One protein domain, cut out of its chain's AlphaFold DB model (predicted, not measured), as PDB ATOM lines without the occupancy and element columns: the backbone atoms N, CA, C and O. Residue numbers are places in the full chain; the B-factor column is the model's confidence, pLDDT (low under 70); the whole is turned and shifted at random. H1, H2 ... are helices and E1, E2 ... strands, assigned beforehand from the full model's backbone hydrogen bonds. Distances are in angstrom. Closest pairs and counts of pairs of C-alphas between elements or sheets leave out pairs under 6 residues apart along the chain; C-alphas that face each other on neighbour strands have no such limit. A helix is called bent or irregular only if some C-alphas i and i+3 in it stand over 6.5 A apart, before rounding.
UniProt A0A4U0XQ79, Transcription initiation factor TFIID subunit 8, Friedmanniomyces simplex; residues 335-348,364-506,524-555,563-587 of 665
ATOM      1  N   TRP A 335     224.147 162.413 135.345       87.38
ATOM      2  CA  TRP A 335     222.676 162.383 135.373       87.38
ATOM      3  C   TRP A 335     222.127 161.877 136.703       87.38
ATOM      4  O   TRP A 335     221.081 162.364 137.138       87.38
ATOM      5  N   PHE A 336     222.854 161.011 137.402       91.56
ATOM      6  CA  PHE A 336     222.361 160.321 138.594       91.56
ATOM      7  C   PHE A 336     223.239 160.490 139.842       91.56
ATOM      8  O   PHE A 336     222.815 160.072 140.916       91.56
ATOM      9  N   ASN A 337     224.418 161.121 139.736       90.31
ATOM     10  CA  ASN A 337     225.438 161.161 140.799       90.31
ATOM     11  C   ASN A 337     225.904 159.755 141.218       90.31
ATOM     12  O   ASN A 337     226.344 159.536 142.345       90.31
ATOM     13  N   VAL A 338     225.852 158.805 140.283       91.81
ATOM     14  CA  VAL A 338     226.409 157.460 140.441       91.81
ATOM     15  C   VAL A 338     227.411 157.286 139.315       91.81
ATOM     16  O   VAL A 338     227.025 156.999 138.187       91.81
ATOM     17  N   GLN A 339     228.694 157.482 139.619       89.31
ATOM     18  CA  GLN A 339     229.764 157.562 138.617       89.31
ATOM     19  C   GLN A 339     229.764 156.367 137.657       89.31
ATOM     20  O   GLN A 339     229.917 156.543 136.452       89.31
ATOM     21  N   GLN A 340     229.540 155.164 138.186       90.50
ATOM     22  CA  GLN A 340     229.473 153.934 137.408       90.50
ATOM     23  C   GLN A 340     228.277 153.939 136.447       90.50
ATOM     24  O   GLN A 340     228.432 153.588 135.284       90.50
ATOM     25  N   LEU A 341     227.095 154.375 136.896       91.88
ATOM     26  CA  LEU A 341     225.905 154.456 136.046       91.88
ATOM     27  C   LEU A 341     226.046 155.555 134.990       91.88
ATOM     28  O   LEU A 341     225.769 155.317 133.820       91.88
ATOM     29  N   ASP A 342     226.490 156.740 135.403       90.19
ATOM     30  CA  ASP A 342     226.659 157.895 134.524       90.19
ATOM     31  C   ASP A 342     227.700 157.614 133.432       90.19
ATOM     32  O   ASP A 342     227.480 157.959 132.273       90.19
ATOM     33  N   ARG A 343     228.779 156.891 133.764       88.88
ATOM     34  CA  ARG A 343     229.745 156.373 132.790       88.88
ATOM     35  C   ARG A 343     229.081 155.479 131.740       88.88
ATOM     36  O   ARG A 343     229.233 155.744 130.551       88.88
ATOM     37  N   LEU A 344     228.325 154.462 132.166       88.38
ATOM     38  CA  LEU A 344     227.657 153.554 131.227       88.38
ATOM     39  C   LEU A 344     226.675 154.313 130.327       88.38
ATOM     40  O   LEU A 344     226.627 154.055 129.130       88.38
ATOM     41  N   VAL A 345     225.938 155.289 130.872       88.88
ATOM     42  CA  VAL A 345     225.044 156.148 130.083       88.88
ATOM     43  C   VAL A 345     225.823 156.930 129.023       88.88
ATOM     44  O   VAL A 345     225.393 156.951 127.871       88.88
ATOM     45  N   LEU A 346     226.961 157.545 129.367       84.75
ATOM     46  CA  LEU A 346     227.799 158.266 128.396       84.75
ATOM     47  C   LEU A 346     228.275 157.357 127.264       84.75
ATOM     48  O   LEU A 346     228.256 157.756 126.106       84.75
ATOM     49  N   GLU A 347     228.700 156.144 127.598       81.44
ATOM     50  CA  GLU A 347     229.324 155.224 126.646       81.44
ATOM     51  C   GLU A 347     228.318 154.555 125.706       81.44
ATOM     52  O   GLU A 347     228.670 154.254 124.559       81.44
ATOM     53  N   THR A 348     227.080 154.333 126.164       79.56
ATOM     54  CA  THR A 348     226.005 153.733 125.358       79.56
ATOM     55  C   THR A 348     225.154 154.755 124.615       79.56
ATOM     56  O   THR A 348     224.427 154.383 123.697       79.56
ATOM     57  N   GLN A 364     217.109 162.706 126.003       84.94
ATOM     58  CA  GLN A 364     217.417 162.353 127.390       84.94
ATOM     59  C   GLN A 364     217.539 160.829 127.527       84.94
ATOM     60  O   GLN A 364     216.781 160.109 126.870       84.94
ATOM     61  N   PRO A 365     218.447 160.320 128.378       90.19
ATOM     62  CA  PRO A 365     218.640 158.886 128.492       90.19
ATOM     63  C   PRO A 365     217.428 158.220 129.152       90.19
ATOM     64  O   PRO A 365     216.872 158.718 130.136       90.19
ATOM     65  N   ILE A 366     217.036 157.070 128.606       93.12
ATOM     66  CA  ILE A 366     215.979 156.206 129.139       93.12
ATOM     67  C   ILE A 366     216.640 154.898 129.560       93.12
ATOM     68  O   ILE A 366     217.109 154.130 128.720       93.12
ATOM     69  N   ILE A 367     216.680 154.646 130.862       94.25
ATOM     70  CA  ILE A 367     217.351 153.486 131.444       94.25
ATOM     71  C   ILE A 367     216.304 152.448 131.813       94.25
ATOM     72  O   ILE A 367     215.410 152.738 132.603       94.25
ATOM     73  N   GLU A 368     216.429 151.231 131.295       95.38
ATOM     74  CA  GLU A 368     215.643 150.093 131.766       95.38
ATOM     75  C   GLU A 368     216.476 149.235 132.719       95.38
ATOM     76  O   GLU A 368     217.512 148.695 132.341       95.38
ATOM     77  N   LEU A 369     216.003 149.064 133.949       95.00
ATOM     78  CA  LEU A 369     216.554 148.128 134.917       95.00
ATOM     79  C   LEU A 369     215.661 146.886 134.978       95.00
ATOM     80  O   LEU A 369     214.583 146.904 135.577       95.00
ATOM     81  N   THR A 370     216.117 145.793 134.375       93.06
ATOM     82  CA  THR A 370     215.389 144.523 134.333       93.06
ATOM     83  C   THR A 370     216.008 143.484 135.261       93.06
ATOM     84  O   THR A 370     217.160 143.593 135.680       93.06
ATOM     85  N   SER A 371     215.248 142.456 135.622       88.69
ATOM     86  CA  SER A 371     215.781 141.324 136.385       88.69
ATOM     87  C   SER A 371     215.021 140.030 136.098       88.69
ATOM     88  O   SER A 371     213.784 140.072 136.066       88.69
ATOM     89  N   PRO A 372     215.709 138.879 136.027       79.25
ATOM     90  CA  PRO A 372     215.067 137.571 135.906       79.25
ATOM     91  C   PRO A 372     214.419 137.099 137.210       79.25
ATOM     92  O   PRO A 372     213.396 136.424 137.186       79.25
ATOM     93  N   ASN A 373     214.976 137.506 138.354       77.75
ATOM     94  CA  ASN A 373     214.544 137.053 139.670       77.75
ATOM     95  C   ASN A 373     213.967 138.209 140.501       77.75
ATOM     96  O   ASN A 373     214.480 139.331 140.442       77.75
ATOM     97  N   PRO A 374     212.927 137.961 141.320       78.69
ATOM     98  CA  PRO A 374     212.490 138.932 142.314       78.69
ATOM     99  C   PRO A 374     213.601 139.194 143.341       78.69
ATOM    100  O   PRO A 374     214.490 138.370 143.548       78.69
ATOM    101  N   GLY A 375     213.543 140.347 144.011       82.00
ATOM    102  CA  GLY A 375     214.503 140.681 145.068       82.00
ATOM    103  C   GLY A 375     215.919 140.984 144.572       82.00
ATOM    104  O   GLY A 375     216.855 140.922 145.360       82.00
ATOM    105  N   SER A 376     216.089 141.334 143.293       86.50
ATOM    106  CA  SER A 376     217.385 141.678 142.694       86.50
ATOM    107  C   SER A 376     217.930 143.064 143.073       86.50
ATOM    108  O   SER A 376     218.982 143.446 142.586       86.50
ATOM    109  N   GLY A 377     217.231 143.832 143.913       90.44
ATOM    110  CA  GLY A 377     217.712 145.133 144.394       90.44
ATOM    111  C   GLY A 377     217.274 146.358 143.582       90.44
ATOM    112  O   GLY A 377     217.589 147.466 143.992       90.44
ATOM    113  N   LYS A 378     216.484 146.206 142.507       93.50
ATOM    114  CA  LYS A 378     216.027 147.327 141.648       93.50
ATOM    115  C   LYS A 378     215.421 148.507 142.412       93.50
ATOM    116  O   LYS A 378     215.881 149.629 142.264       93.50
ATOM    117  N   THR A 379     214.435 148.247 143.269       93.94
ATOM    118  CA  THR A 379     213.768 149.295 144.056       93.94
ATOM    119  C   THR A 379     214.710 149.927 145.086       93.94
ATOM    120  O   THR A 379     214.627 151.120 145.341       93.94
ATOM    121  N   HIS A 380     215.669 149.169 145.636       94.94
ATOM    122  CA  HIS A 380     216.687 149.742 146.527       94.94
ATOM    123  C   HIS A 380     217.657 150.641 145.760       94.94
ATOM    124  O   HIS A 380     218.033 151.701 146.254       94.94
ATOM    125  N   PHE A 381     218.020 150.257 144.536       95.94
ATOM    126  CA  PHE A 381     218.800 151.110 143.649       95.94
ATOM    127  C   PHE A 381     218.027 152.387 143.301       95.94
ATOM    128  O   PHE A 381     218.581 153.477 143.389       95.94
ATOM    129  N   LEU A 382     216.720 152.282 143.043       96.69
ATOM    130  CA  LEU A 382     215.847 153.442 142.863       96.69
ATOM    131  C   LEU A 382     215.799 154.347 144.110       96.69
ATOM    132  O   LEU A 382     215.791 155.569 143.960       96.69
ATOM    133  N   TYR A 383     215.835 153.792 145.332       97.50
ATOM    134  CA  TYR A 383     215.962 154.600 146.552       97.50
ATOM    135  C   TYR A 383     217.275 155.387 146.592       97.50
ATOM    136  O   TYR A 383     217.247 156.568 146.931       97.50
ATOM    137  N   LEU A 384     218.404 154.778 146.205       96.88
ATOM    138  CA  LEU A 384     219.687 155.485 146.108       96.88
ATOM    139  C   LEU A 384     219.605 156.646 145.108       96.88
ATOM    140  O   LEU A 384     219.949 157.772 145.462       96.88
ATOM    141  N   LEU A 385     219.124 156.384 143.886       97.25
ATOM    142  CA  LEU A 385     218.993 157.413 142.846       97.25
ATOM    143  C   LEU A 385     218.108 158.570 143.318       97.25
ATOM    144  O   LEU A 385     218.448 159.737 143.138       97.25
ATOM    145  N   THR A 386     216.986 158.239 143.961       97.94
ATOM    146  CA  THR A 386     216.055 159.234 144.498       97.94
ATOM    147  C   THR A 386     216.727 160.073 145.578       97.94
ATOM    148  O   THR A 386     216.656 161.295 145.515       97.94
ATOM    149  N   ALA A 387     217.415 159.441 146.533       97.00
ATOM    150  CA  ALA A 387     218.091 160.134 147.624       97.00
ATOM    151  C   ALA A 387     219.174 161.104 147.116       97.00
ATOM    152  O   ALA A 387     219.193 162.262 147.530       97.00
ATOM    153  N   LEU A 388     220.014 160.672 146.169       95.81
ATOM    154  CA  LEU A 388     221.038 161.521 145.548       95.81
ATOM    155  C   LEU A 388     220.436 162.677 144.735       95.81
ATOM    156  O   LEU A 388     221.019 163.753 144.660       95.81
ATOM    157  N   ALA A 389     219.259 162.500 144.140       96.19
ATOM    158  CA  ALA A 389     218.594 163.586 143.430       96.19
ATOM    159  C   ALA A 389     218.042 164.663 144.383       96.19
ATOM    160  O   ALA A 389     218.196 165.856 144.118       96.19
ATOM    161  N   VAL A 390     217.411 164.259 145.491       96.19
ATOM    162  CA  VAL A 390     216.694 165.200 146.370       96.19
ATOM    163  C   VAL A 390     217.548 165.837 147.457       96.19
ATOM    164  O   VAL A 390     217.140 166.861 148.003       96.19
ATOM    165  N   LEU A 391     218.702 165.256 147.794       94.44
ATOM    166  CA  LEU A 391     219.601 165.818 148.802       94.44
ATOM    167  C   LEU A 391     220.233 167.146 148.337       94.44
ATOM    168  O   LEU A 391     220.417 167.346 147.134       94.44
ATOM    169  N   PRO A 392     220.588 168.050 149.268       91.44
ATOM    170  CA  PRO A 392     221.377 169.249 148.975       91.44
ATOM    171  C   PRO A 392     222.736 168.938 148.323       91.44
ATOM    172  O   PRO A 392     223.329 167.884 148.567       91.44
ATOM    173  N   SER A 393     223.245 169.852 147.492       88.12
ATOM    174  CA  SER A 393     224.492 169.640 146.736       88.12
ATOM    175  C   SER A 393     225.757 169.598 147.590       88.12
ATOM    176  O   SER A 393     226.692 168.876 147.254       88.12
ATOM    177  N   ASP A 394     225.770 170.297 148.720       86.62
ATOM    178  CA  ASP A 394     226.804 170.227 149.757       86.62
ATOM    179  C   ASP A 394     226.899 168.842 150.418       86.62
ATOM    180  O   ASP A 394     227.967 168.458 150.886       86.62
ATOM    181  N   LEU A 395     225.821 168.054 150.373       88.06
ATOM    182  CA  LEU A 395     225.773 166.668 150.856       88.06
ATOM    183  C   LEU A 395     225.903 165.636 149.723       88.06
ATOM    184  O   LEU A 395     225.583 164.459 149.906       88.06
ATOM    185  N   GLY A 396     226.365 166.070 148.544       82.94
ATOM    186  CA  GLY A 396     226.556 165.222 147.364       82.94
ATOM    187  C   GLY A 396     225.289 164.979 146.538       82.94
ATOM    188  O   GLY A 396     225.302 164.150 145.622       82.94
ATOM    189  N   GLY A 397     224.194 165.682 146.842       90.00
ATOM    190  CA  GLY A 397     222.945 165.591 146.094       90.00
ATOM    191  C   GLY A 397     222.808 166.604 144.949       90.00
ATOM    192  O   GLY A 397     223.769 167.269 144.554       90.00
ATOM    193  N   LYS A 398     221.606 166.729 144.378       90.50
ATOM    194  CA  LYS A 398     221.317 167.637 143.246       90.50
ATOM    195  C   LYS A 398     220.345 168.765 143.557       90.50
ATOM    196  O   LYS A 398     220.067 169.574 142.677       90.50
ATOM    197  N   ASP A 399     219.820 168.802 144.777       92.06
ATOM    198  CA  ASP A 399     218.847 169.794 145.225       92.06
ATOM    199  C   ASP A 399     217.643 169.908 144.256       92.06
ATOM    200  O   ASP A 399     217.133 170.994 143.971       92.06
ATOM    201  N   ALA A 400     217.216 168.757 143.721       93.62
ATOM    202  CA  ALA A 400     216.223 168.601 142.660       93.62
ATOM    203  C   ALA A 400     214.969 167.853 143.159       93.62
ATOM    204  O   ALA A 400     214.926 167.368 144.292       93.62
ATOM    205  N   CYS A 401     213.935 167.756 142.319       96.31
ATOM    206  CA  CYS A 401     212.748 166.944 142.599       96.31
ATOM    207  C   CYS A 401     212.715 165.664 141.752       96.31
ATOM    208  O   CYS A 401     213.357 165.570 140.703       96.31
ATOM    209  N   VAL A 402     211.982 164.655 142.226       97.94
ATOM    210  CA  VAL A 402     211.862 163.341 141.573       97.94
ATOM    211  C   VAL A 402     210.396 162.950 141.476       97.94
ATOM    212  O   VAL A 402     209.630 163.156 142.419       97.94
ATOM    213  N   VAL A 403     210.017 162.343 140.352       98.38
ATOM    214  CA  VAL A 403     208.688 161.751 140.158       98.38
ATOM    215  C   VAL A 403     208.810 160.232 140.131       98.38
ATOM    216  O   VAL A 403     209.562 159.689 139.326       98.38
ATOM    217  N   ILE A 404     208.040 159.548 140.973       98.38
ATOM    218  CA  ILE A 404     207.932 158.090 141.023       98.38
ATOM    219  C   ILE A 404     206.505 157.684 140.647       98.38
ATOM    220  O   ILE A 404     205.548 158.027 141.337       98.38
ATOM    221  N   ILE A 405     206.363 156.927 139.565       98.19
ATOM    222  CA  ILE A 405     205.128 156.244 139.186       98.19
ATOM    223  C   ILE A 405     205.232 154.799 139.691       98.19
ATOM    224  O   ILE A 405     205.776 153.933 139.004       98.19
ATOM    225  N   ASP A 406     204.753 154.563 140.913       96.56
ATOM    226  CA  ASP A 406     204.756 153.256 141.577       96.56
ATOM    227  C   ASP A 406     203.506 152.466 141.177       96.56
ATOM    228  O   ASP A 406     202.444 152.552 141.795       96.56
ATOM    229  N   THR A 407     203.621 151.704 140.096       93.62
ATOM    230  CA  THR A 407     202.543 150.844 139.609       93.62
ATOM    231  C   THR A 407     202.394 149.603 140.484       93.62
ATOM    232  O   THR A 407     201.288 149.074 140.586       93.62
ATOM    233  N   ASP A 408     203.468 149.126 141.123       84.50
ATOM    234  CA  ASP A 408     203.452 147.919 141.953       84.50
ATOM    235  C   ASP A 408     202.948 148.171 143.387       84.50
ATOM    236  O   ASP A 408     202.594 147.207 144.071       84.50
ATOM    237  N   ALA A 409     202.825 149.435 143.807       86.75
ATOM    238  CA  ALA A 409     202.479 149.858 145.168       86.75
ATOM    239  C   ALA A 409     203.448 149.284 146.221       86.75
ATOM    240  O   ALA A 409     203.047 148.863 147.311       86.75
ATOM    241  N   THR A 410     204.735 149.211 145.867       85.56
ATOM    242  CA  THR A 410     205.794 148.626 146.711       85.56
ATOM    243  C   THR A 410     206.813 149.645 147.209       85.56
ATOM    244  O   THR A 410     207.681 149.295 148.020       85.56
ATOM    245  N   PHE A 411     206.716 150.900 146.770       92.38
ATOM    246  CA  PHE A 411     207.648 151.950 147.141       92.38
ATOM    247  C   PHE A 411     207.468 152.347 148.612       92.38
ATOM    248  O   PHE A 411     206.398 152.745 149.068       92.38
ATOM    249  N   SER A 412     208.542 152.245 149.389       94.12
ATOM    250  CA  SER A 412     208.525 152.454 150.834       94.12
ATOM    251  C   SER A 412     209.252 153.742 151.203       94.12
ATOM    252  O   SER A 412     210.481 153.793 151.234       94.12
ATOM    253  N   VAL A 413     208.484 154.773 151.563       95.12
ATOM    254  CA  VAL A 413     209.029 156.051 152.055       95.12
ATOM    255  C   VAL A 413     209.942 155.868 153.279       95.12
ATOM    256  O   VAL A 413     211.012 156.467 153.289       95.12
ATOM    257  N   PRO A 414     209.628 155.010 154.276       94.38
ATOM    258  CA  PRO A 414     210.559 154.737 155.373       94.38
ATOM    259  C   PRO A 414     211.902 154.155 154.918       94.38
ATOM    260  O   PRO A 414     212.940 154.532 155.454       94.38
ATOM    261  N   ARG A 415     211.907 153.260 153.917       93.75
ATOM    262  CA  ARG A 415     213.158 152.713 153.362       93.75
ATOM    263  C   ARG A 415     213.957 153.766 152.611       93.75
ATOM    264  O   ARG A 415     215.177 153.795 152.728       93.75
ATOM    265  N   LEU A 416     213.281 154.653 151.888       96.44
ATOM    266  CA  LEU A 416     213.945 155.788 151.266       96.44
ATOM    267  C   LEU A 416     214.531 156.749 152.307       96.44
ATOM    268  O   LEU A 416     215.665 157.180 152.152       96.44
ATOM    269  N   ALA A 417     213.797 157.057 153.377       94.94
ATOM    270  CA  ALA A 417     214.290 157.915 154.451       94.94
ATOM    271  C   ALA A 417     215.554 157.331 155.107       94.94
ATOM    272  O   ALA A 417     216.508 158.069 155.326       94.94
ATOM    273  N   GLN A 418     215.602 156.009 155.323       94.19
ATOM    274  CA  GLN A 418     216.815 155.309 155.773       94.19
ATOM    275  C   GLN A 418     217.983 155.513 154.799       94.19
ATOM    276  O   GLN A 418     219.084 155.846 155.225       94.19
ATOM    277  N   GLN A 419     217.738 155.384 153.491       95.44
ATOM    278  CA  GLN A 419     218.763 155.621 152.473       95.44
ATOM    279  C   GLN A 419     219.274 157.070 152.478       95.44
ATOM    280  O   GLN A 419     220.478 157.293 152.373       95.44
ATOM    281  N   VAL A 420     218.373 158.052 152.587       94.56
ATOM    282  CA  VAL A 420     218.723 159.479 152.681       94.56
ATOM    283  C   VAL A 420     219.580 159.721 153.921       94.56
ATOM    284  O   VAL A 420     220.629 160.352 153.828       94.56
ATOM    285  N   GLN A 421     219.169 159.171 155.062       92.69
ATOM    286  CA  GLN A 421     219.870 159.307 156.331       92.69
ATOM    287  C   GLN A 421     221.282 158.703 156.278       92.69
ATOM    288  O   GLN A 421     222.234 159.370 156.673       92.69
ATOM    289  N   LEU A 422     221.445 157.512 155.692       91.19
ATOM    290  CA  LEU A 422     222.756 156.888 155.480       91.19
ATOM    291  C   LEU A 422     223.708 157.777 154.671       91.19
ATOM    292  O   LEU A 422     224.900 157.832 154.966       91.19
ATOM    293  N   ILE A 423     223.211 158.441 153.622       91.25
ATOM    294  CA  ILE A 423     224.048 159.309 152.783       91.25
ATOM    295  C   ILE A 423     224.485 160.545 153.574       91.25
ATOM    296  O   ILE A 423     225.653 160.920 153.501       91.25
ATOM    297  N   ILE A 424     223.580 161.138 154.360       90.69
ATOM    298  CA  ILE A 424     223.904 162.274 155.233       90.69
ATOM    299  C   ILE A 424     224.967 161.859 156.256       90.69
ATOM    300  O   ILE A 424     225.989 162.521 156.358       90.69
ATOM    301  N   GLU A 425     224.776 160.743 156.962       87.94
ATOM    302  CA  GLU A 425     225.710 160.259 157.991       87.94
ATOM    303  C   GLU A 425     227.110 159.946 157.436       87.94
ATOM    304  O   GLU A 425     228.103 160.136 158.131       87.94
ATOM    305  N   ASN A 426     227.209 159.518 156.174       83.00
ATOM    306  CA  ASN A 426     228.495 159.268 155.519       83.00
ATOM    307  C   ASN A 426     229.202 160.549 155.035       83.00
ATOM    308  O   ASN A 426     230.426 160.546 154.917       83.00
ATOM    309  N   ASN A 427     228.450 161.610 154.717       78.06
ATOM    310  CA  ASN A 427     228.980 162.835 154.102       78.06
ATOM    311  C   ASN A 427     229.098 164.016 155.081       78.06
ATOM    312  O   ASN A 427     229.893 164.925 154.843       78.06
ATOM    313  N   SER A 428     228.332 164.035 156.175       68.31
ATOM    314  CA  SER A 428     228.343 165.136 157.139       68.31
ATOM    315  C   SER A 428     229.454 164.986 158.174       68.31
ATOM    316  O   SER A 428     229.466 164.074 158.994       68.31
ATOM    317  N   THR A 429     230.323 165.993 158.220       58.66
ATOM    318  CA  THR A 429     231.142 166.353 159.391       58.66
ATOM    319  C   THR A 429     230.437 167.374 160.301       58.66
ATOM    320  O   THR A 429     231.011 167.836 161.286       58.66
ATOM    321  N   THR A 430     229.197 167.757 159.974       54.88
ATOM    322  CA  THR A 430     228.503 168.943 160.493       54.88
ATOM    323  C   THR A 430     227.266 168.600 161.330       54.88
ATOM    324  O   THR A 430     226.473 167.733 160.976       54.88
ATOM    325  N   GLY A 431     227.080 169.319 162.445       58.28
ATOM    326  CA  GLY A 431     225.985 169.148 163.415       58.28
ATOM    327  C   GLY A 431     224.626 169.718 162.987       58.28
ATOM    328  O   GLY A 431     223.943 170.319 163.814       58.28
ATOM    329  N   HIS A 432     224.251 169.587 161.711       66.19
ATOM    330  CA  HIS A 432     222.898 169.929 161.259       66.19
ATOM    331  C   HIS A 432     221.875 168.914 161.784       66.19
ATOM    332  O   HIS A 432     222.197 167.738 161.963       66.19
ATOM    333  N   ASP A 433     220.632 169.354 162.002       83.00
ATOM    334  CA  ASP A 433     219.541 168.439 162.330       83.00
ATOM    335  C   ASP A 433     219.226 167.563 161.108       83.00
ATOM    336  O   ASP A 433     218.588 167.987 160.140       83.00
ATOM    337  N   VAL A 434     219.722 166.324 161.142       87.62
ATOM    338  CA  VAL A 434     219.517 165.308 160.102       87.62
ATOM    339  C   VAL A 434     218.024 165.108 159.824       87.62
ATOM    340  O   VAL A 434     217.639 164.896 158.673       87.62
ATOM    341  N   GLY A 435     217.171 165.227 160.848       88.56
ATOM    342  CA  GLY A 435     215.724 165.082 160.713       88.56
ATOM    343  C   GLY A 435     215.116 166.134 159.788       88.56
ATOM    344  O   GLY A 435     214.335 165.792 158.897       88.56
ATOM    345  N   ASP A 436     215.524 167.394 159.931       91.25
ATOM    346  CA  ASP A 436     215.030 168.498 159.102       91.25
ATOM    347  C   ASP A 436     215.470 168.363 157.641       91.25
ATOM    348  O   ASP A 436     214.677 168.605 156.722       91.25
ATOM    349  N   ILE A 437     216.707 167.917 157.408       92.69
ATOM    350  CA  ILE A 437     217.226 167.668 156.056       92.69
ATOM    351  C   ILE A 437     216.435 166.538 155.392       92.69
ATOM    352  O   ILE A 437     215.989 166.695 154.254       92.69
ATOM    353  N   VAL A 438     216.199 165.431 156.105       94.25
ATOM    354  CA  VAL A 438     215.391 164.310 155.602       94.25
ATOM    355  C   VAL A 438     213.972 164.779 155.276       94.25
ATOM    356  O   VAL A 438     213.482 164.521 154.179       94.25
ATOM    357  N   LEU A 439     213.312 165.514 156.175       94.31
ATOM    358  CA  LEU A 439     211.958 166.026 155.937       94.31
ATOM    359  C   LEU A 439     211.898 166.986 154.744       94.31
ATOM    360  O   LEU A 439     210.953 166.926 153.954       94.31
ATOM    361  N   SER A 440     212.896 167.856 154.588       93.38
ATOM    362  CA  SER A 440     213.008 168.764 153.442       93.38
ATOM    363  C   SER A 440     213.214 168.002 152.129       93.38
ATOM    364  O   SER A 440     212.529 168.279 151.143       93.38
ATOM    365  N   ALA A 441     214.084 166.989 152.128       95.00
ATOM    366  CA  ALA A 441     214.338 166.120 150.982       95.00
ATOM    367  C   ALA A 441     213.081 165.338 150.565       95.00
ATOM    368  O   ALA A 441     212.740 165.289 149.382       95.00
ATOM    369  N   LEU A 442     212.333 164.789 151.529       95.81
ATOM    370  CA  LEU A 442     211.118 164.015 151.257       95.81
ATOM    371  C   LEU A 442     209.994 164.850 150.621       95.81
ATOM    372  O   LEU A 442     209.226 164.318 149.821       95.81
ATOM    373  N   LYS A 443     209.912 166.159 150.902       95.31
ATOM    374  CA  LYS A 443     208.926 167.068 150.274       95.31
ATOM    375  C   LYS A 443     209.117 167.237 148.762       95.31
ATOM    376  O   LYS A 443     208.208 167.721 148.093       95.31
ATOM    377  N   ARG A 444     210.285 166.861 148.232       95.19
ATOM    378  CA  ARG A 444     210.673 167.017 146.820       95.19
ATOM    379  C   ARG A 444     210.363 165.774 145.980       95.19
ATOM    380  O   ARG A 444     210.730 165.714 144.809       95.19
ATOM    381  N   ILE A 445     209.722 164.770 146.578       97.31
ATOM    382  CA  ILE A 445     209.416 163.493 145.935       97.31
ATOM    383  C   ILE A 445     207.920 163.424 145.668       97.31
ATOM    384  O   ILE A 445     207.102 163.524 146.582       97.31
ATOM    385  N   HIS A 446     207.567 163.198 144.411       97.44
ATOM    386  CA  HIS A 446     206.189 163.095 143.955       97.44
ATOM    387  C   HIS A 446     205.890 161.642 143.602       97.44
ATOM    388  O   HIS A 446     206.425 161.130 142.622       97.44
ATOM    389  N   ILE A 447     205.063 160.969 144.404       97.12
ATOM    390  CA  ILE A 447     204.756 159.541 144.234       97.12
ATOM    391  C   ILE A 447     203.307 159.374 143.773       97.12
ATOM    392  O   ILE A 447     202.379 159.822 144.449       97.12
ATOM    393  N   PHE A 448     203.113 158.685 142.652       97.06
ATOM    394  CA  PHE A 448     201.810 158.337 142.090       97.06
ATOM    395  C   PHE A 448     201.623 156.821 142.120       97.06
ATOM    396  O   PHE A 448     202.530 156.092 141.732       97.06
ATOM    397  N   HIS A 449     200.440 156.357 142.535       94.56
ATOM    398  CA  HIS A 449     200.119 154.929 142.678       94.56
ATOM    399  C   HIS A 449     198.973 154.511 141.738       94.56
ATOM    400  O   HIS A 449     197.855 154.242 142.204       94.56
ATOM    401  N   PRO A 450     199.188 154.519 140.411       92.38
ATOM    402  CA  PRO A 450     198.153 154.138 139.458       92.38
ATOM    403  C   PRO A 450     197.728 152.677 139.656       92.38
ATOM    404  O   PRO A 450     198.547 151.806 139.931       92.38
ATOM    405  N   GLN A 451     196.431 152.404 139.492       86.44
ATOM    406  CA  GLN A 451     195.837 151.073 139.721       86.44
ATOM    407  C   GLN A 451     195.559 150.297 138.423       86.44
ATOM    408  O   GLN A 451     195.087 149.163 138.453       86.44
ATOM    409  N   SER A 452     195.814 150.916 137.272       87.75
ATOM    410  CA  SER A 452     195.593 150.339 135.949       87.75
ATOM    411  C   SER A 452     196.487 151.014 134.917       87.75
ATOM    412  O   SER A 452     197.023 152.096 135.159       87.75
ATOM    413  N   PHE A 453     196.592 150.416 133.730       88.94
ATOM    414  CA  PHE A 453     197.357 151.004 132.635       88.94
ATOM    415  C   PHE A 453     196.826 152.387 132.221       88.94
ATOM    416  O   PHE A 453     197.604 153.324 132.066       88.94
ATOM    417  N   ALA A 454     195.501 152.542 132.113       90.06
ATOM    418  CA  ALA A 454     194.875 153.828 131.804       90.06
ATOM    419  C   ALA A 454     195.193 154.890 132.871       90.06
ATOM    420  O   ALA A 454     195.537 156.021 132.541       90.06
ATOM    421  N   SER A 455     195.162 154.507 134.153       92.31
ATOM    422  CA  SER A 455     195.544 155.395 135.255       92.31
ATOM    423  C   SER A 455     197.022 155.798 135.190       92.31
ATOM    424  O   SER A 455     197.343 156.944 135.509       92.31
ATOM    425  N   THR A 456     197.913 154.907 134.742       94.94
ATOM    426  CA  THR A 456     199.332 155.225 134.507       94.94
ATOM    427  C   THR A 456     199.493 156.274 133.409       94.94
ATOM    428  O   THR A 456     200.213 157.249 133.615       94.94
ATOM    429  N   LEU A 457     198.795 156.117 132.278       94.88
ATOM    430  CA  LEU A 457     198.821 157.090 131.178       94.88
ATOM    431  C   LEU A 457     198.321 158.460 131.636       94.88
ATOM    432  O   LEU A 457     199.043 159.443 131.521       94.88
ATOM    433  N   SER A 458     197.148 158.516 132.274       94.62
ATOM    434  CA  SER A 458     196.608 159.776 132.798       94.62
ATOM    435  C   SER A 458     197.515 160.424 133.848       94.62
ATOM    436  O   SER A 458     197.578 161.650 133.935       94.62
ATOM    437  N   SER A 459     198.233 159.624 134.645       96.00
ATOM    438  CA  SER A 459     199.212 160.153 135.601       96.00
ATOM    439  C   SER A 459     200.356 160.847 134.867       96.00
ATOM    440  O   SER A 459     200.654 161.986 135.199       96.00
ATOM    441  N   LEU A 460     200.935 160.214 133.840       96.25
ATOM    442  CA  LEU A 460     201.999 160.801 133.014       96.25
ATOM    443  C   LEU A 460     201.527 162.060 132.273       96.25
ATOM    444  O   LEU A 460     202.202 163.087 132.333       96.25
ATOM    445  N   ASP A 461     200.353 162.013 131.643       95.06
ATOM    446  CA  ASP A 461     199.800 163.130 130.865       95.06
ATOM    447  C   ASP A 461     199.480 164.354 131.737       95.06
ATOM    448  O   ASP A 461     199.603 165.496 131.296       95.06
ATOM    449  N   SER A 462     199.098 164.134 132.999       95.19
ATOM    450  CA  SER A 462     198.798 165.214 133.948       95.19
ATOM    451  C   SER A 462     200.021 165.752 134.698       95.19
ATOM    452  O   SER A 462     199.896 166.774 135.381       95.19
ATOM    453  N   LEU A 463     201.206 165.136 134.553       95.31
ATOM    454  CA  LEU A 463     202.426 165.578 135.245       95.31
ATOM    455  C   LEU A 463     202.777 167.049 134.981       95.31
ATOM    456  O   LEU A 463     203.073 167.734 135.959       95.31
ATOM    457  N   PRO A 464     202.738 167.578 133.739       92.81
ATOM    458  CA  PRO A 464     203.016 168.995 133.492       92.81
ATOM    459  C   PRO A 464     202.071 169.917 134.260       92.81
ATOM    460  O   PRO A 464     202.521 170.823 134.952       92.81
ATOM    461  N   ALA A 465     200.765 169.644 134.209       92.56
ATOM    462  CA  ALA A 465     199.773 170.438 134.929       92.56
ATOM    463  C   ALA A 465     199.969 170.367 136.453       92.56
ATOM    464  O   ALA A 465     199.758 171.357 137.143       92.56
ATOM    465  N   TYR A 466     200.387 169.213 136.978       95.25
ATOM    466  CA  TYR A 466     200.665 169.037 138.400       95.25
ATOM    467  C   TYR A 466     201.949 169.750 138.848       95.25
ATOM    468  O   TYR A 466     201.910 170.460 139.848       95.25
ATOM    469  N   LEU A 467     203.063 169.577 138.123       93.12
ATOM    470  CA  LEU A 467     204.379 170.111 138.502       93.12
ATOM    471  C   LEU A 467     204.538 171.617 138.249       93.12
ATOM    472  O   LEU A 467     205.430 172.236 138.825       93.12
ATOM    473  N   PHE A 468     203.697 172.206 137.395       90.38
ATOM    474  CA  PHE A 468     203.642 173.656 137.184       90.38
ATOM    475  C   PHE A 468     202.592 174.359 138.063       90.38
ATOM    476  O   PHE A 468     202.412 175.573 137.954       90.38
ATOM    477  N   ASP A 469     201.930 173.635 138.971       90.88
ATOM    478  CA  ASP A 469     200.962 174.192 139.918       90.88
ATOM    479  C   ASP A 469     201.597 174.412 141.300       90.88
ATOM    480  O   ASP A 469     201.723 173.504 142.127       90.88
ATOM    481  N   LYS A 470     201.929 175.676 141.589       90.38
ATOM    482  CA  LYS A 470     202.559 176.097 142.852       90.38
ATOM    483  C   LYS A 470     201.717 175.774 144.093       90.38
ATOM    484  O   LYS A 470     202.248 175.754 145.200       90.38
ATOM    485  N   THR A 471     200.409 175.566 143.945       93.06
ATOM    486  CA  THR A 471     199.513 175.303 145.082       93.06
ATOM    487  C   THR A 471     199.538 173.844 145.529       93.06
ATOM    488  O   THR A 471     199.140 173.542 146.654       93.06
ATOM    489  N   ARG A 472     200.025 172.932 144.679       90.19
ATOM    490  CA  ARG A 472     199.980 171.488 144.936       90.19
ATOM    491  C   ARG A 472     201.225 170.937 145.608       90.19
ATOM    492  O   ARG A 472     201.156 169.856 146.191       90.19
ATOM    493  N   HIS A 473     202.360 171.627 145.501       93.12
ATOM    494  CA  HIS A 473     203.637 171.136 146.011       93.12
ATOM    495  C   HIS A 473     204.696 172.238 146.189       93.12
ATOM    496  O   HIS A 473     204.520 173.376 145.770       93.12
ATOM    497  N   TYR A 474     205.834 171.874 146.792       90.38
ATOM    498  CA  TYR A 474     206.938 172.781 147.149       90.38
ATOM    499  C   TYR A 474     208.133 172.734 146.182       90.38
ATOM    500  O   TYR A 474     209.215 173.193 146.527       90.38
ATOM    501  N   SER A 475     207.955 172.144 144.999       92.06
ATOM    502  CA  SER A 475     209.054 171.821 144.066       92.06
ATOM    503  C   SER A 475     208.995 172.603 142.751       92.06
ATOM    504  O   SER A 475     209.655 172.215 141.795       92.06
ATOM    505  N   LEU A 476     208.165 173.648 142.658       89.44
ATOM    506  CA  LEU A 476     207.941 174.398 141.411       89.44
ATOM    507  C   LEU A 476     209.236 175.028 140.867       89.44
ATOM    508  O   LEU A 476     209.462 175.086 139.664       89.44
ATOM    509  N   ASP A 477     210.083 175.515 141.766       87.50
ATOM    510  CA  ASP A 477     211.367 176.159 141.492       87.50
ATOM    511  C   ASP A 477     212.518 175.156 141.307       87.50
ATOM    512  O   ASP A 477     213.673 175.553 141.152       87.50
ATOM    513  N   ARG A 478     212.221 173.852 141.325       88.06
ATOM    514  CA  ARG A 478     213.215 172.780 141.294       88.06
ATOM    515  C   ARG A 478     213.227 172.083 139.936       88.06
ATOM    516  O   ARG A 478     212.164 171.782 139.392       88.06
ATOM    517  N   PRO A 479     214.411 171.753 139.392       90.62
ATOM    518  CA  PRO A 479     214.483 170.902 138.216       90.62
ATOM    519  C   PRO A 479     214.022 169.480 138.560       90.62
ATOM    520  O   PRO A 479     214.315 168.965 139.642       90.62
ATOM    521  N   VAL A 480     213.353 168.820 137.614       93.81
ATOM    522  CA  VAL A 480     213.059 167.384 137.708       93.81
ATOM    523  C   VAL A 480     214.336 166.614 137.384       93.81
ATOM    524  O   VAL A 480     214.836 166.685 136.260       93.81
ATOM    525  N   SER A 481     214.881 165.883 138.359       94.12
ATOM    526  CA  SER A 481     216.113 165.111 138.165       94.12
ATOM    527  C   SER A 481     215.885 163.900 137.271       94.12
ATOM    528  O   SER A 481     216.701 163.641 136.394       94.12
ATOM    529  N   PHE A 482     214.811 163.145 137.505       96.88
ATOM    530  CA  PHE A 482     214.375 162.030 136.669       96.88
ATOM    531  C   PHE A 482     212.915 161.665 136.971       96.88
ATOM    532  O   PHE A 482     212.379 162.004 138.032       96.88
ATOM    533  N   ILE A 483     212.298 160.937 136.042       98.00
ATOM    534  CA  ILE A 483     210.998 160.282 136.230       98.00
ATOM    535  C   ILE A 483     211.235 158.776 136.290       98.00
ATOM    536  O   ILE A 483     211.919 158.227 135.428       98.00
ATOM    537  N   ALA A 484     210.679 158.097 137.289       98.19
ATOM    538  CA  ALA A 484     210.761 156.649 137.417       98.19
ATOM    539  C   ALA A 484     209.404 155.974 137.209       98.19
ATOM    540  O   ALA A 484     208.398 156.430 137.745       98.19
ATOM    541  N   LEU A 485     209.392 154.861 136.476       97.25
ATOM    542  CA  LEU A 485     208.244 153.970 136.307       97.25
ATOM    543  C   LEU A 485     208.575 152.608 136.933       97.25
ATOM    544  O   LEU A 485     209.322 151.826 136.341       97.25
ATOM    545  N   ASP A 486     208.031 152.339 138.123       95.19
ATOM    546  CA  ASP A 486     208.327 151.147 138.933       95.19
ATOM    547  C   ASP A 486     207.049 150.323 139.196       95.19
ATOM    548  O   ASP A 486     206.244 150.687 140.042       95.19
ATOM    549  N   SER A 487     206.751 149.233 138.482       92.00
ATOM    550  CA  SER A 487     207.413 148.698 137.287       92.00
ATOM    551  C   SER A 487     206.558 148.815 136.023       92.00
ATOM    552  O   SER A 487     205.328 148.717 136.044       92.00
ATOM    553  N   ALA A 488     207.202 148.936 134.862       92.19
ATOM    554  CA  ALA A 488     206.501 148.911 133.574       92.19
ATOM    555  C   ALA A 488     205.836 147.553 133.280       92.19
ATOM    556  O   ALA A 488     204.887 147.474 132.504       92.19
ATOM    557  N   SER A 489     206.309 146.477 133.917       90.25
ATOM    558  CA  SER A 489     205.741 145.129 133.788       90.25
ATOM    559  C   SER A 489     204.500 144.877 134.651       90.25
ATOM    560  O   SER A 489     203.862 143.837 134.492       90.25
ATOM    561  N   ALA A 490     204.142 145.793 135.556       89.62
ATOM    562  CA  ALA A 490     203.135 145.562 136.593       89.62
ATOM    563  C   ALA A 490     201.731 145.223 136.067       89.62
ATOM    564  O   ALA A 490     200.994 144.499 136.741       89.62
ATOM    565  N   PHE A 491     201.378 145.739 134.883       89.69
ATOM    566  CA  PHE A 491     200.084 145.529 134.223       89.69
ATOM    567  C   PHE A 491     200.189 144.694 132.938       89.69
ATOM    568  O   PHE A 491     199.258 144.673 132.137       89.69
ATOM    569  N   TYR A 492     201.325 144.026 132.700       87.88
ATOM    570  CA  TYR A 492     201.581 143.338 131.433       87.88
ATOM    571  C   TYR A 492     200.550 142.259 131.113       87.88
ATOM    572  O   TYR A 492     199.994 142.254 130.017       87.88
ATOM    573  N   TRP A 493     200.282 141.361 132.061       84.38
ATOM    574  CA  TRP A 493     199.370 140.245 131.821       84.38
ATOM    575  C   TRP A 493     197.918 140.704 131.714       84.38
ATOM    576  O   TRP A 493     197.183 140.157 130.899       84.38
ATOM    577  N   GLN A 494     197.525 141.736 132.468       84.12
ATOM    578  CA  GLN A 494     196.208 142.359 132.344       84.12
ATOM    579  C   GLN A 494     196.035 142.980 130.954       84.12
ATOM    580  O   GLN A 494     195.099 142.624 130.246       84.12
ATOM    581  N   ALA A 495     196.985 143.814 130.519       84.69
ATOM    582  CA  ALA A 495     196.941 144.452 129.204       84.69
ATOM    583  C   ALA A 495     196.953 143.423 128.061       84.69
ATOM    584  O   ALA A 495     196.257 143.591 127.061       84.69
ATOM    585  N   LYS A 496     197.723 142.336 128.206       82.81
ATOM    586  CA  LYS A 496     197.751 141.245 127.227       82.81
ATOM    587  C   LYS A 496     196.411 140.507 127.161       82.81
ATOM    588  O   LYS A 496     195.901 140.303 126.064       82.81
ATOM    589  N   ALA A 497     195.826 140.155 128.306       82.56
ATOM    590  CA  ALA A 497     194.526 139.490 128.365       82.56
ATOM    591  C   ALA A 497     193.401 140.373 127.801       82.56
ATOM    592  O   ALA A 497     192.546 139.889 127.067       82.56
ATOM    593  N   GLU A 498     193.409 141.674 128.097       82.38
ATOM    594  CA  GLU A 498     192.461 142.643 127.532       82.38
ATOM    595  C   GLU A 498     192.584 142.734 126.006       82.38
ATOM    596  O   GLU A 498     191.570 142.695 125.310       82.38
ATOM    597  N   ALA A 499     193.810 142.782 125.478       82.81
ATOM    598  CA  ALA A 499     194.055 142.796 124.038       82.81
ATOM    599  C   ALA A 499     193.598 141.495 123.348       82.81
ATOM    600  O   ALA A 499     192.974 141.549 122.287       82.81
ATOM    601  N   GLU A 500     193.864 140.333 123.949       82.50
ATOM    602  CA  GLU A 500     193.419 139.030 123.433       82.50
ATOM    603  C   GLU A 500     191.888 138.900 123.471       82.50
ATOM    604  O   GLU A 500     191.283 138.498 122.477       82.50
ATOM    605  N   ASN A 501     191.246 139.325 124.561       80.50
ATOM    606  CA  ASN A 501     189.786 139.357 124.673       80.50
ATOM    607  C   ASN A 501     189.158 140.286 123.627       80.50
ATOM    608  O   ASN A 501     188.179 139.912 122.983       80.50
ATOM    609  N   ALA A 502     189.727 141.476 123.420       78.94
ATOM    610  CA  ALA A 502     189.266 142.403 122.389       78.94
ATOM    611  C   ALA A 502     189.409 141.799 120.982       78.94
ATOM    612  O   ALA A 502     188.492 141.904 120.167       78.94
ATOM    613  N   SER A 503     190.523 141.111 120.713       79.69
ATOM    614  CA  SER A 503     190.758 140.406 119.449       79.69
ATOM    615  C   SER A 503     189.753 139.270 119.220       79.69
ATOM    616  O   SER A 503     189.204 139.149 118.124       79.69
ATOM    617  N   PHE A 504     189.452 138.483 120.257       77.81
ATOM    618  CA  PHE A 504     188.462 137.406 120.209       77.81
ATOM    619  C   PHE A 504     187.036 137.930 119.978       77.81
ATOM    620  O   PHE A 504     186.312 137.436 119.117       77.81
ATOM    621  N   LEU A 505     186.622 138.979 120.691       77.62
ATOM    622  CA  LEU A 505     185.312 139.598 120.461       77.62
ATOM    623  C   LEU A 505     185.202 140.136 119.028       77.62
ATOM    624  O   LEU A 505     184.189 139.926 118.363       77.62
ATOM    625  N   ALA A 506     186.272 140.741 118.513       76.94
ATOM    626  CA  ALA A 506     186.323 141.240 117.144       76.94
ATOM    627  C   ALA A 506     186.320 140.136 116.068       76.94
ATOM    628  O   ALA A 506     186.002 140.436 114.919       76.94
ATOM    629  N   VAL A 524     198.525 149.576 123.531       85.69
ATOM    630  CA  VAL A 524     198.582 150.102 124.901       85.69
ATOM    631  C   VAL A 524     200.027 150.490 125.287       85.69
ATOM    632  O   VAL A 524     200.285 151.583 125.787       85.69
ATOM    633  N   TYR A 525     201.013 149.674 124.903       88.75
ATOM    634  CA  TYR A 525     202.438 149.964 125.105       88.75
ATOM    635  C   TYR A 525     203.017 151.053 124.190       88.75
ATOM    636  O   TYR A 525     203.970 151.722 124.592       88.75
ATOM    637  N   ALA A 526     202.457 151.277 122.999       90.25
ATOM    638  CA  ALA A 526     202.817 152.418 122.159       90.25
ATOM    639  C   ALA A 526     202.355 153.746 122.773       90.25
ATOM    640  O   ALA A 526     203.101 154.723 122.740       90.25
ATOM    641  N   GLN A 527     201.176 153.767 123.401       92.25
ATOM    642  CA  GLN A 527     200.691 154.937 124.137       92.25
ATOM    643  C   GLN A 527     201.595 155.255 125.334       92.25
ATOM    644  O   GLN A 527     202.021 156.396 125.493       92.25
ATOM    645  N   LEU A 528     201.984 154.243 126.116       93.31
ATOM    646  CA  LEU A 528     202.910 154.430 127.240       93.31
ATOM    647  C   LEU A 528     204.289 154.902 126.784       93.31
ATOM    648  O   LEU A 528     204.856 155.809 127.383       93.31
ATOM    649  N   ALA A 529     204.811 154.327 125.703       93.62
ATOM    650  CA  ALA A 529     206.058 154.773 125.100       93.62
ATOM    651  C   ALA A 529     206.000 156.253 124.674       93.62
ATOM    652  O   ALA A 529     206.941 157.009 124.922       93.62
ATOM    653  N   SER A 530     204.888 156.674 124.069       93.31
ATOM    654  CA  SER A 530     204.650 158.072 123.701       93.31
ATOM    655  C   SER A 530     204.591 158.982 124.931       93.31
ATOM    656  O   SER A 530     205.312 159.975 124.987       93.31
ATOM    657  N   ALA A 531     203.822 158.605 125.956       94.75
ATOM    658  CA  ALA A 531     203.683 159.377 127.192       94.75
ATOM    659  C   ALA A 531     205.020 159.528 127.943       94.75
ATOM    660  O   ALA A 531     205.370 160.618 128.402       94.75
ATOM    661  N   VAL A 532     205.824 158.462 128.017       94.56
ATOM    662  CA  VAL A 532     207.174 158.497 128.609       94.56
ATOM    663  C   VAL A 532     208.101 159.440 127.834       94.56
ATOM    664  O   VAL A 532     208.806 160.247 128.436       94.56
ATOM    665  N   LYS A 533     208.081 159.389 126.497       92.69
ATOM    666  CA  LYS A 533     208.859 160.309 125.651       92.69
ATOM    667  C   LYS A 533     208.415 161.762 125.823       92.69
ATOM    668  O   LYS A 533     209.263 162.638 125.975       92.69
ATOM    669  N   ALA A 534     207.107 162.011 125.818       91.56
ATOM    670  CA  ALA A 534     206.536 163.347 125.951       91.56
ATOM    671  C   ALA A 534     206.883 163.976 127.307       91.56
ATOM    672  O   ALA A 534     207.337 165.117 127.360       91.56
ATOM    673  N   THR A 535     206.750 163.218 128.397       91.94
ATOM    674  CA  THR A 535     207.106 163.684 129.746       91.94
ATOM    675  C   THR A 535     208.611 163.911 129.899       91.94
ATOM    676  O   THR A 535     209.020 164.964 130.390       91.94
ATOM    677  N   SER A 536     209.447 162.995 129.403       90.81
ATOM    678  CA  SER A 536     210.905 163.179 129.368       90.81
ATOM    679  C   SER A 536     211.311 164.448 128.614       90.81
ATOM    680  O   SER A 536     212.149 165.209 129.098       90.81
ATOM    681  N   ALA A 537     210.683 164.726 127.467       87.69
ATOM    682  CA  ALA A 537     210.933 165.936 126.689       87.69
ATOM    683  C   ALA A 537     210.457 167.208 127.414       87.69
ATOM    684  O   ALA A 537     211.228 168.163 127.533       87.69
ATOM    685  N   ALA A 538     209.236 167.205 127.962       87.62
ATOM    686  CA  ALA A 538     208.632 168.355 128.641       87.62
ATOM    687  C   ALA A 538     209.475 168.858 129.827       87.62
ATOM    688  O   ALA A 538     209.667 170.066 130.009       87.62
ATOM    689  N   PHE A 539     210.032 167.930 130.609       87.88
ATOM    690  CA  PHE A 539     210.898 168.244 131.752       87.88
ATOM    691  C   PHE A 539     212.391 168.194 131.416       87.88
ATOM    692  O   PHE A 539     213.233 168.495 132.263       87.88
ATOM    693  N   CYS A 540     212.727 167.829 130.178       86.31
ATOM    694  CA  CYS A 540     214.085 167.577 129.713       86.31
ATOM    695  C   CYS A 540     214.848 166.601 130.625       86.31
ATOM    696  O   CYS A 540     216.057 166.724 130.743       86.31
ATOM    697  N   CYS A 541     214.197 165.655 131.298       89.56
ATOM    698  CA  CYS A 541     214.834 164.797 132.299       89.56
ATOM    699  C   CYS A 541     214.993 163.346 131.813       89.56
ATOM    700  O   CYS A 541     214.192 162.878 130.995       89.56
ATOM    701  N   PRO A 542     215.990 162.607 132.329       93.69
ATOM    702  CA  PRO A 542     216.100 161.174 132.093       93.69
ATOM    703  C   PRO A 542     214.929 160.394 132.704       93.69
ATOM    704  O   PRO A 542     214.248 160.866 133.623       93.69
ATOM    705  N   VAL A 543     214.714 159.178 132.198       96.31
ATOM    706  CA  VAL A 543     213.676 158.260 132.687       96.31
ATOM    707  C   VAL A 543     214.309 156.958 133.157       96.31
ATOM    708  O   VAL A 543     215.163 156.399 132.473       96.31
ATOM    709  N   VAL A 544     213.862 156.454 134.303       97.56
ATOM    710  CA  VAL A 544     214.244 155.142 134.837       97.56
ATOM    711  C   VAL A 544     213.027 154.226 134.814       97.56
ATOM    712  O   VAL A 544     212.035 154.468 135.489       97.56
ATOM    713  N   ILE A 545     213.087 153.149 134.048       96.56
ATOM    714  CA  ILE A 545     212.033 152.142 133.960       96.56
ATOM    715  C   ILE A 545     212.528 150.893 134.670       96.56
ATOM    716  O   ILE A 545     213.583 150.371 134.324       96.56
ATOM    717  N   THR A 546     211.775 150.368 135.631       95.56
ATOM    718  CA  THR A 546     212.046 149.024 136.144       95.56
ATOM    719  C   THR A 546     211.135 148.017 135.447       95.56
ATOM    720  O   THR A 546     209.981 148.302 135.107       95.56
ATOM    721  N   SER A 547     211.641 146.809 135.225       92.44
ATOM    722  CA  SER A 547     210.845 145.717 134.672       92.44
ATOM    723  C   SER A 547     211.238 144.375 135.283       92.44
ATOM    724  O   SER A 547     212.332 144.180 135.826       92.44
ATOM    725  N   ARG A 548     210.315 143.418 135.221       88.12
ATOM    726  CA  ARG A 548     210.611 142.001 135.426       88.12
ATOM    727  C   ARG A 548     210.775 141.337 134.066       88.12
ATOM    728  O   ARG A 548     209.954 141.548 133.178       88.12
ATOM    729  N   HIS A 549     211.786 140.487 133.932       86.12
ATOM    730  CA  HIS A 549     211.890 139.609 132.778       86.12
ATOM    731  C   HIS A 549     210.835 138.499 132.894       86.12
ATOM    732  O   HIS A 549     210.781 137.780 133.893       86.12
ATOM    733  N   LEU A 550     209.959 138.404 131.896       81.88
ATOM    734  CA  LEU A 550     208.778 137.533 131.906       81.88
ATOM    735  C   LEU A 550     208.997 136.229 131.134       81.88
ATOM    736  O   LEU A 550     208.173 135.322 131.230       81.88
ATOM    737  N   SER A 551     210.092 136.128 130.381       76.12
ATOM    738  CA  SER A 551     210.431 134.920 129.630       76.12
ATOM    739  C   SER A 551     211.182 133.907 130.507       76.12
ATOM    740  O   SER A 551     211.851 134.298 131.472       76.12
ATOM    741  N   PRO A 552     211.120 132.603 130.175       67.81
ATOM    742  CA  PRO A 552     211.938 131.594 130.834       67.81
ATOM    743  C   PRO A 552     213.418 131.955 130.714       67.81
ATOM    744  O   PRO A 552     213.883 132.332 129.638       67.81
ATOM    745  N   THR A 553     214.156 131.838 131.813       66.44
ATOM    746  CA  THR A 553     215.618 131.912 131.783       66.44
ATOM    747  C   THR A 553     216.194 130.500 131.764       66.44
ATOM    748  O   THR A 553     215.626 129.609 132.401       66.44
ATOM    749  N   PRO A 554     217.286 130.257 131.018       59.19
ATOM    750  CA  PRO A 554     217.930 128.953 131.010       59.19
ATOM    751  C   PRO A 554     218.378 128.592 132.430       59.19
ATOM    752  O   PRO A 554     219.001 129.395 133.123       59.19
ATOM    753  N   THR A 555     218.038 127.383 132.883       55.44
ATOM    754  CA  THR A 555     218.504 126.877 134.176       55.44
ATOM    755  C   THR A 555     220.009 126.623 134.103       55.44
ATOM    756  O   THR A 555     220.426 125.807 133.277       55.44
ATOM    757  N   ALA A 563     227.198 130.474 133.817       46.69
ATOM    758  CA  ALA A 563     225.811 130.300 133.380       46.69
ATOM    759  C   ALA A 563     224.758 130.876 134.351       46.69
ATOM    760  O   ALA A 563     223.583 130.974 133.992       46.69
ATOM    761  N   TYR A 564     225.134 131.255 135.583       50.47
ATOM    762  CA  TYR A 564     224.211 131.903 136.532       50.47
ATOM    763  C   TYR A 564     223.874 133.348 136.149       50.47
ATOM    764  O   TYR A 564     222.869 133.881 136.632       50.47
ATOM    765  N   PHE A 565     224.681 133.970 135.287       59.88
ATOM    766  CA  PHE A 565     224.476 135.328 134.808       59.88
ATOM    767  C   PHE A 565     224.205 135.298 133.309       59.88
ATOM    768  O   PHE A 565     225.103 135.206 132.480       59.88
ATOM    769  N   SER A 566     222.927 135.376 132.944       65.19
ATOM    770  CA  SER A 566     222.591 135.714 131.568       65.19
ATOM    771  C   SER A 566     222.900 137.197 131.373       65.19
ATOM    772  O   SER A 566     222.198 138.049 131.912       65.19
ATOM    773  N   HIS A 567     223.973 137.490 130.638       76.69
ATOM    774  CA  HIS A 567     224.353 138.852 130.241       76.69
ATOM    775  C   HIS A 567     223.488 139.389 129.089       76.69
ATOM    776  O   HIS A 567     223.530 140.570 128.765       76.69
ATOM    777  N   SER A 568     222.655 138.530 128.495       85.50
ATOM    778  CA  SER A 568     221.799 138.849 127.357       85.50
ATOM    779  C   SER A 568     220.386 138.323 127.599       85.50
ATOM    780  O   SER A 568     220.118 137.124 127.500       85.50
ATOM    781  N   LEU A 569     219.473 139.230 127.944       86.69
ATOM    782  CA  LEU A 569     218.059 138.945 128.162       86.69
ATOM    783  C   LEU A 569     217.223 139.633 127.090       86.69
ATOM    784  O   LEU A 569     217.246 140.856 126.947       86.69
ATOM    785  N   ARG A 570     216.398 138.858 126.388       87.12
ATOM    786  CA  ARG A 570     215.451 139.426 125.433       87.12
ATOM    787  C   ARG A 570     214.452 140.346 126.157       87.12
ATOM    788  O   ARG A 570     213.867 139.933 127.166       87.12
ATOM    789  N   PRO A 571     214.182 141.559 125.638       85.06
ATOM    790  CA  PRO A 571     213.160 142.437 126.193       85.06
ATOM    791  C   PRO A 571     211.811 141.730 126.305       85.06
ATOM    792  O   PRO A 571     211.315 141.146 125.342       85.06
ATOM    793  N   SER A 572     211.225 141.768 127.501       82.25
ATOM    794  CA  SER A 572     209.939 141.113 127.779       82.25
ATOM    795  C   SER A 572     208.737 142.000 127.456       82.25
ATOM    796  O   SER A 572     207.637 141.495 127.229       82.25
ATOM    797  N   LEU A 573     208.934 143.319 127.443       88.31
ATOM    798  CA  LEU A 573     207.878 144.282 127.157       88.31
ATOM    799  C   LEU A 573     207.718 144.488 125.638       88.31
ATOM    800  O   LEU A 573     208.709 144.417 124.904       88.31
ATOM    801  N   PRO A 574     206.495 144.744 125.137       87.94
ATOM    802  CA  PRO A 574     206.262 144.935 123.708       87.94
ATOM    803  C   PRO A 574     206.940 146.198 123.163       87.94
ATOM    804  O   PRO A 574     207.061 147.213 123.855       87.94
ATOM    805  N   ALA A 575     207.330 146.157 121.888       85.44
ATOM    806  CA  ALA A 575     207.697 147.362 121.154       85.44
ATOM    807  C   ALA A 575     206.470 148.300 121.030       85.44
ATOM    808  O   ALA A 575     205.334 147.816 120.981       85.44
ATOM    809  N   PRO A 576     206.662 149.630 120.983       87.94
ATOM    810  CA  PRO A 576     207.944 150.338 120.949       87.94
ATOM    811  C   PRO A 576     208.578 150.575 122.329       87.94
ATOM    812  O   PRO A 576     209.691 151.080 122.374       87.94
ATOM    813  N   LEU A 577     207.926 150.223 123.447       86.44
ATOM    814  CA  LEU A 577     208.466 150.501 124.786       86.44
ATOM    815  C   LEU A 577     209.824 149.828 125.014       86.44
ATOM    816  O   LEU A 577     210.733 150.466 125.534       86.44
ATOM    817  N   SER A 578     209.981 148.572 124.588       84.44
ATOM    818  CA  SER A 578     211.268 147.882 124.692       84.44
ATOM    819  C   SER A 578     212.372 148.621 123.946       84.44
ATOM    820  O   SER A 578     213.456 148.782 124.486       84.44
ATOM    821  N   THR A 579     212.122 149.133 122.741       86.38
ATOM    822  CA  THR A 579     213.135 149.831 121.929       86.38
ATOM    823  C   THR A 579     213.375 151.285 122.343       86.38
ATOM    824  O   THR A 579     214.234 151.939 121.762       86.38
ATOM    825  N   LEU A 580     212.649 151.809 123.339       87.88
ATOM    826  CA  LEU A 580     212.850 153.175 123.831       87.88
ATOM    827  C   LEU A 580     214.103 153.359 124.684       87.88
ATOM    828  O   LEU A 580     214.636 154.465 124.739       87.88
ATOM    829  N   SER A 581     214.514 152.323 125.412       88.94
ATOM    830  CA  SER A 581     215.618 152.407 126.365       88.94
ATOM    831  C   SER A 581     216.949 152.626 125.645       88.94
ATOM    832  O   SER A 581     217.332 151.807 124.811       88.94
ATOM    833  N   THR A 582     217.678 153.676 126.015       88.88
ATOM    834  CA  THR A 582     219.044 153.945 125.539       88.88
ATOM    835  C   THR A 582     220.081 153.079 126.253       88.88
ATOM    836  O   THR A 582     221.130 152.782 125.694       88.88
ATOM    837  N   LEU A 583     219.787 152.661 127.487       90.50
ATOM    838  CA  LEU A 583     220.615 151.760 128.281       90.50
ATOM    839  C   LEU A 583     219.715 150.723 128.954       90.50
ATOM    840  O   LEU A 583     218.760 151.081 129.641       90.50
ATOM    841  N   ARG A 584     220.030 149.436 128.794       92.56
ATOM    842  CA  ARG A 584     219.362 148.350 129.520       92.56
ATOM    843  C   ARG A 584     220.352 147.674 130.450       92.56
ATOM    844  O   ARG A 584     221.411 147.234 130.013       92.56
ATOM    845  N   LEU A 585     219.981 147.559 131.716       93.75
ATOM    846  CA  LEU A 585     220.768 146.921 132.759       93.75
ATOM    847  C   LEU A 585     220.017 145.712 133.316       93.75
ATOM    848  O   LEU A 585     218.819 145.776 133.591       93.75
ATOM    849  N   ILE A 586     220.736 144.620 133.528       92.81
ATOM    850  CA  ILE A 586     220.280 143.427 134.228       92.81
ATOM    851  C   ILE A 586     220.779 143.521 135.661       92.81
ATOM    852  O   ILE A 586     221.977 143.523 135.927       92.81
ATOM    853  N   SER A 587     219.839 143.580 136.592       92.00
ATOM    854  CA  SER A 587     220.094 143.602 138.023       92.00
ATOM    855  C   SER A 587     219.939 142.200 138.604       92.00
ATOM    856  O   SER A 587     218.912 141.540 138.400       92.00
TER     857      SER A 587
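Overview. This is residues 335 to 348, 364 to 506, 524 to 555 and 563 to 587 of the 665 residues of the protein "Transcription initiation factor TFIID subunit 8" of Friedmanniomyces simplex (UniProt A0A4U0XQ79). A twisted sheet of six parallel strands makes the core of three layers, with H5 and H7 side by side over one face and H2 and H1 on the other. H3 packs on H2, farther out from the sheet, with H4 across it, while residues 500 to 506 of H6 stick out at the far end of the model. The printed part has 214 residues, with eight named helices and six named strands in the order H1 E1 H2 E2 H3 H4 E3 H5 E4 H6 H7 E5 H8 E6. The sheet runs E3 E2 E4 E5 E1 E6, and the class is mixed, helices and strands. The whole is compact, with a radius of gyration of the C-alphas of 17.9 A and spans of 65 by 47 by 31 A.

Arrangement. Start at H1, residues 339 to 348, which is on the sheet; its closest C-alpha pair with edge strand E6, residues 583 to 587, is Thr 348 and Leu 583, 6.4 A apart. Beside E6 find its parallel neighbour E1, residues 366 to 371, with N 370 and O 585 within hydrogen-bond range at 2.8 A. H2, residues 378 to 390, is on the sheet, and its closest C-alpha pair with E2, residues 401 to 406, is Val 390 and Cys 401, 5.7 A. With its residues 383 to 388, H2 touches H3, residues 413 to 427, the same way at a steep tilt of 59 degrees; the closest C-alphas are those of Ala 387 and Val 420, 5.1 A. H4, residues 434 to 442, touches H3 at a steep tilt of 53 degrees, opposite ways, closest at C-alphas 420 and 438, 6.6 A. H2 and H4 only just touch, only at their ends, with 3 pairs of C-alphas within 8 A, the closest being Val 390 and Ala 441, 5.3 A. Edge strand E3, residues 445 to 448, is parallel to E2, with N 404 and O 446 at 2.8 A; E2, H3 H4, E3 is a strand-helix-strand unit, parallel neighbour strands with helices between, and its crossover is right-handed. H5, residues 453 to 467, has a height over the sheet of 9.8 A and runs along the strands, at 13 degrees to E2 on the local plane. E4, residues 480 to 486, is parallel to E2, with N 405 and O 484 at 2.8 A. H6, residues 492 to 506, is close to H5 but not clearly touching, C-alphas 453 and 495 being closest at 7.4 A. H7, residues 524 to 539, touches H5 the same way at a shallow tilt of 12 degrees, closest at C-alphas 460 and 531, 6.2 A; it lies on the same face as H5, at a height over the sheet of 10.3 A. E5, residues 543 to 548, is parallel to E4, with N 485 and O 544 at 2.8 A, and to E1, with N 367 and O 543 at 2.8 A. E1, H2, E2 and E3, H5, E4 are split units, with other strands between their two strands, and both crossovers are right-handed. H8, residues 577 to 580, only grazes the sheet and touches residues 525 to 529 of H7, closest at C-alphas 529 and 577, 4.9 A. Every O i to N i+4 pair is within hydrogen-bond range in H1, H2, H3, H4, H6 and H7, and 9 of 11 are in H5; H8 is too short for such a pair.

Along the chain. Find C-alpha 339 at (229.764, 157.562, 138.617), where H1 begins. From first to last C-alpha, H2 runs 18.5 A, H3 21.2 A, H5 21.2 A and H6 21.0 A. H5 is irregular, C-alphas 461 and 464 being 7.2 A apart. Look for C-alpha 524 at (198.582, 150.102, 124.901); from there H7 runs 23.0 A. E4, the longest strand, runs 17.0 A, and E6 ends at C-alpha 587, (220.094, 143.602, 138.023).

Size, cuts and confidence. The two farthest C-alphas, of Gly 431 and Ala 506, are 67.0 A apart. Look for three cuts: C-alphas 348 and 364 are 12.3 A apart, 506 and 524 17.0 A, and 555 and 563 8.1 A. Of the links printed whole, H5 to E4 is long, with 12 residues. Mean pLDDT of the printed part is 88.6; residues 428 to 432, 552 to 555 and 563 to 566 are under 70.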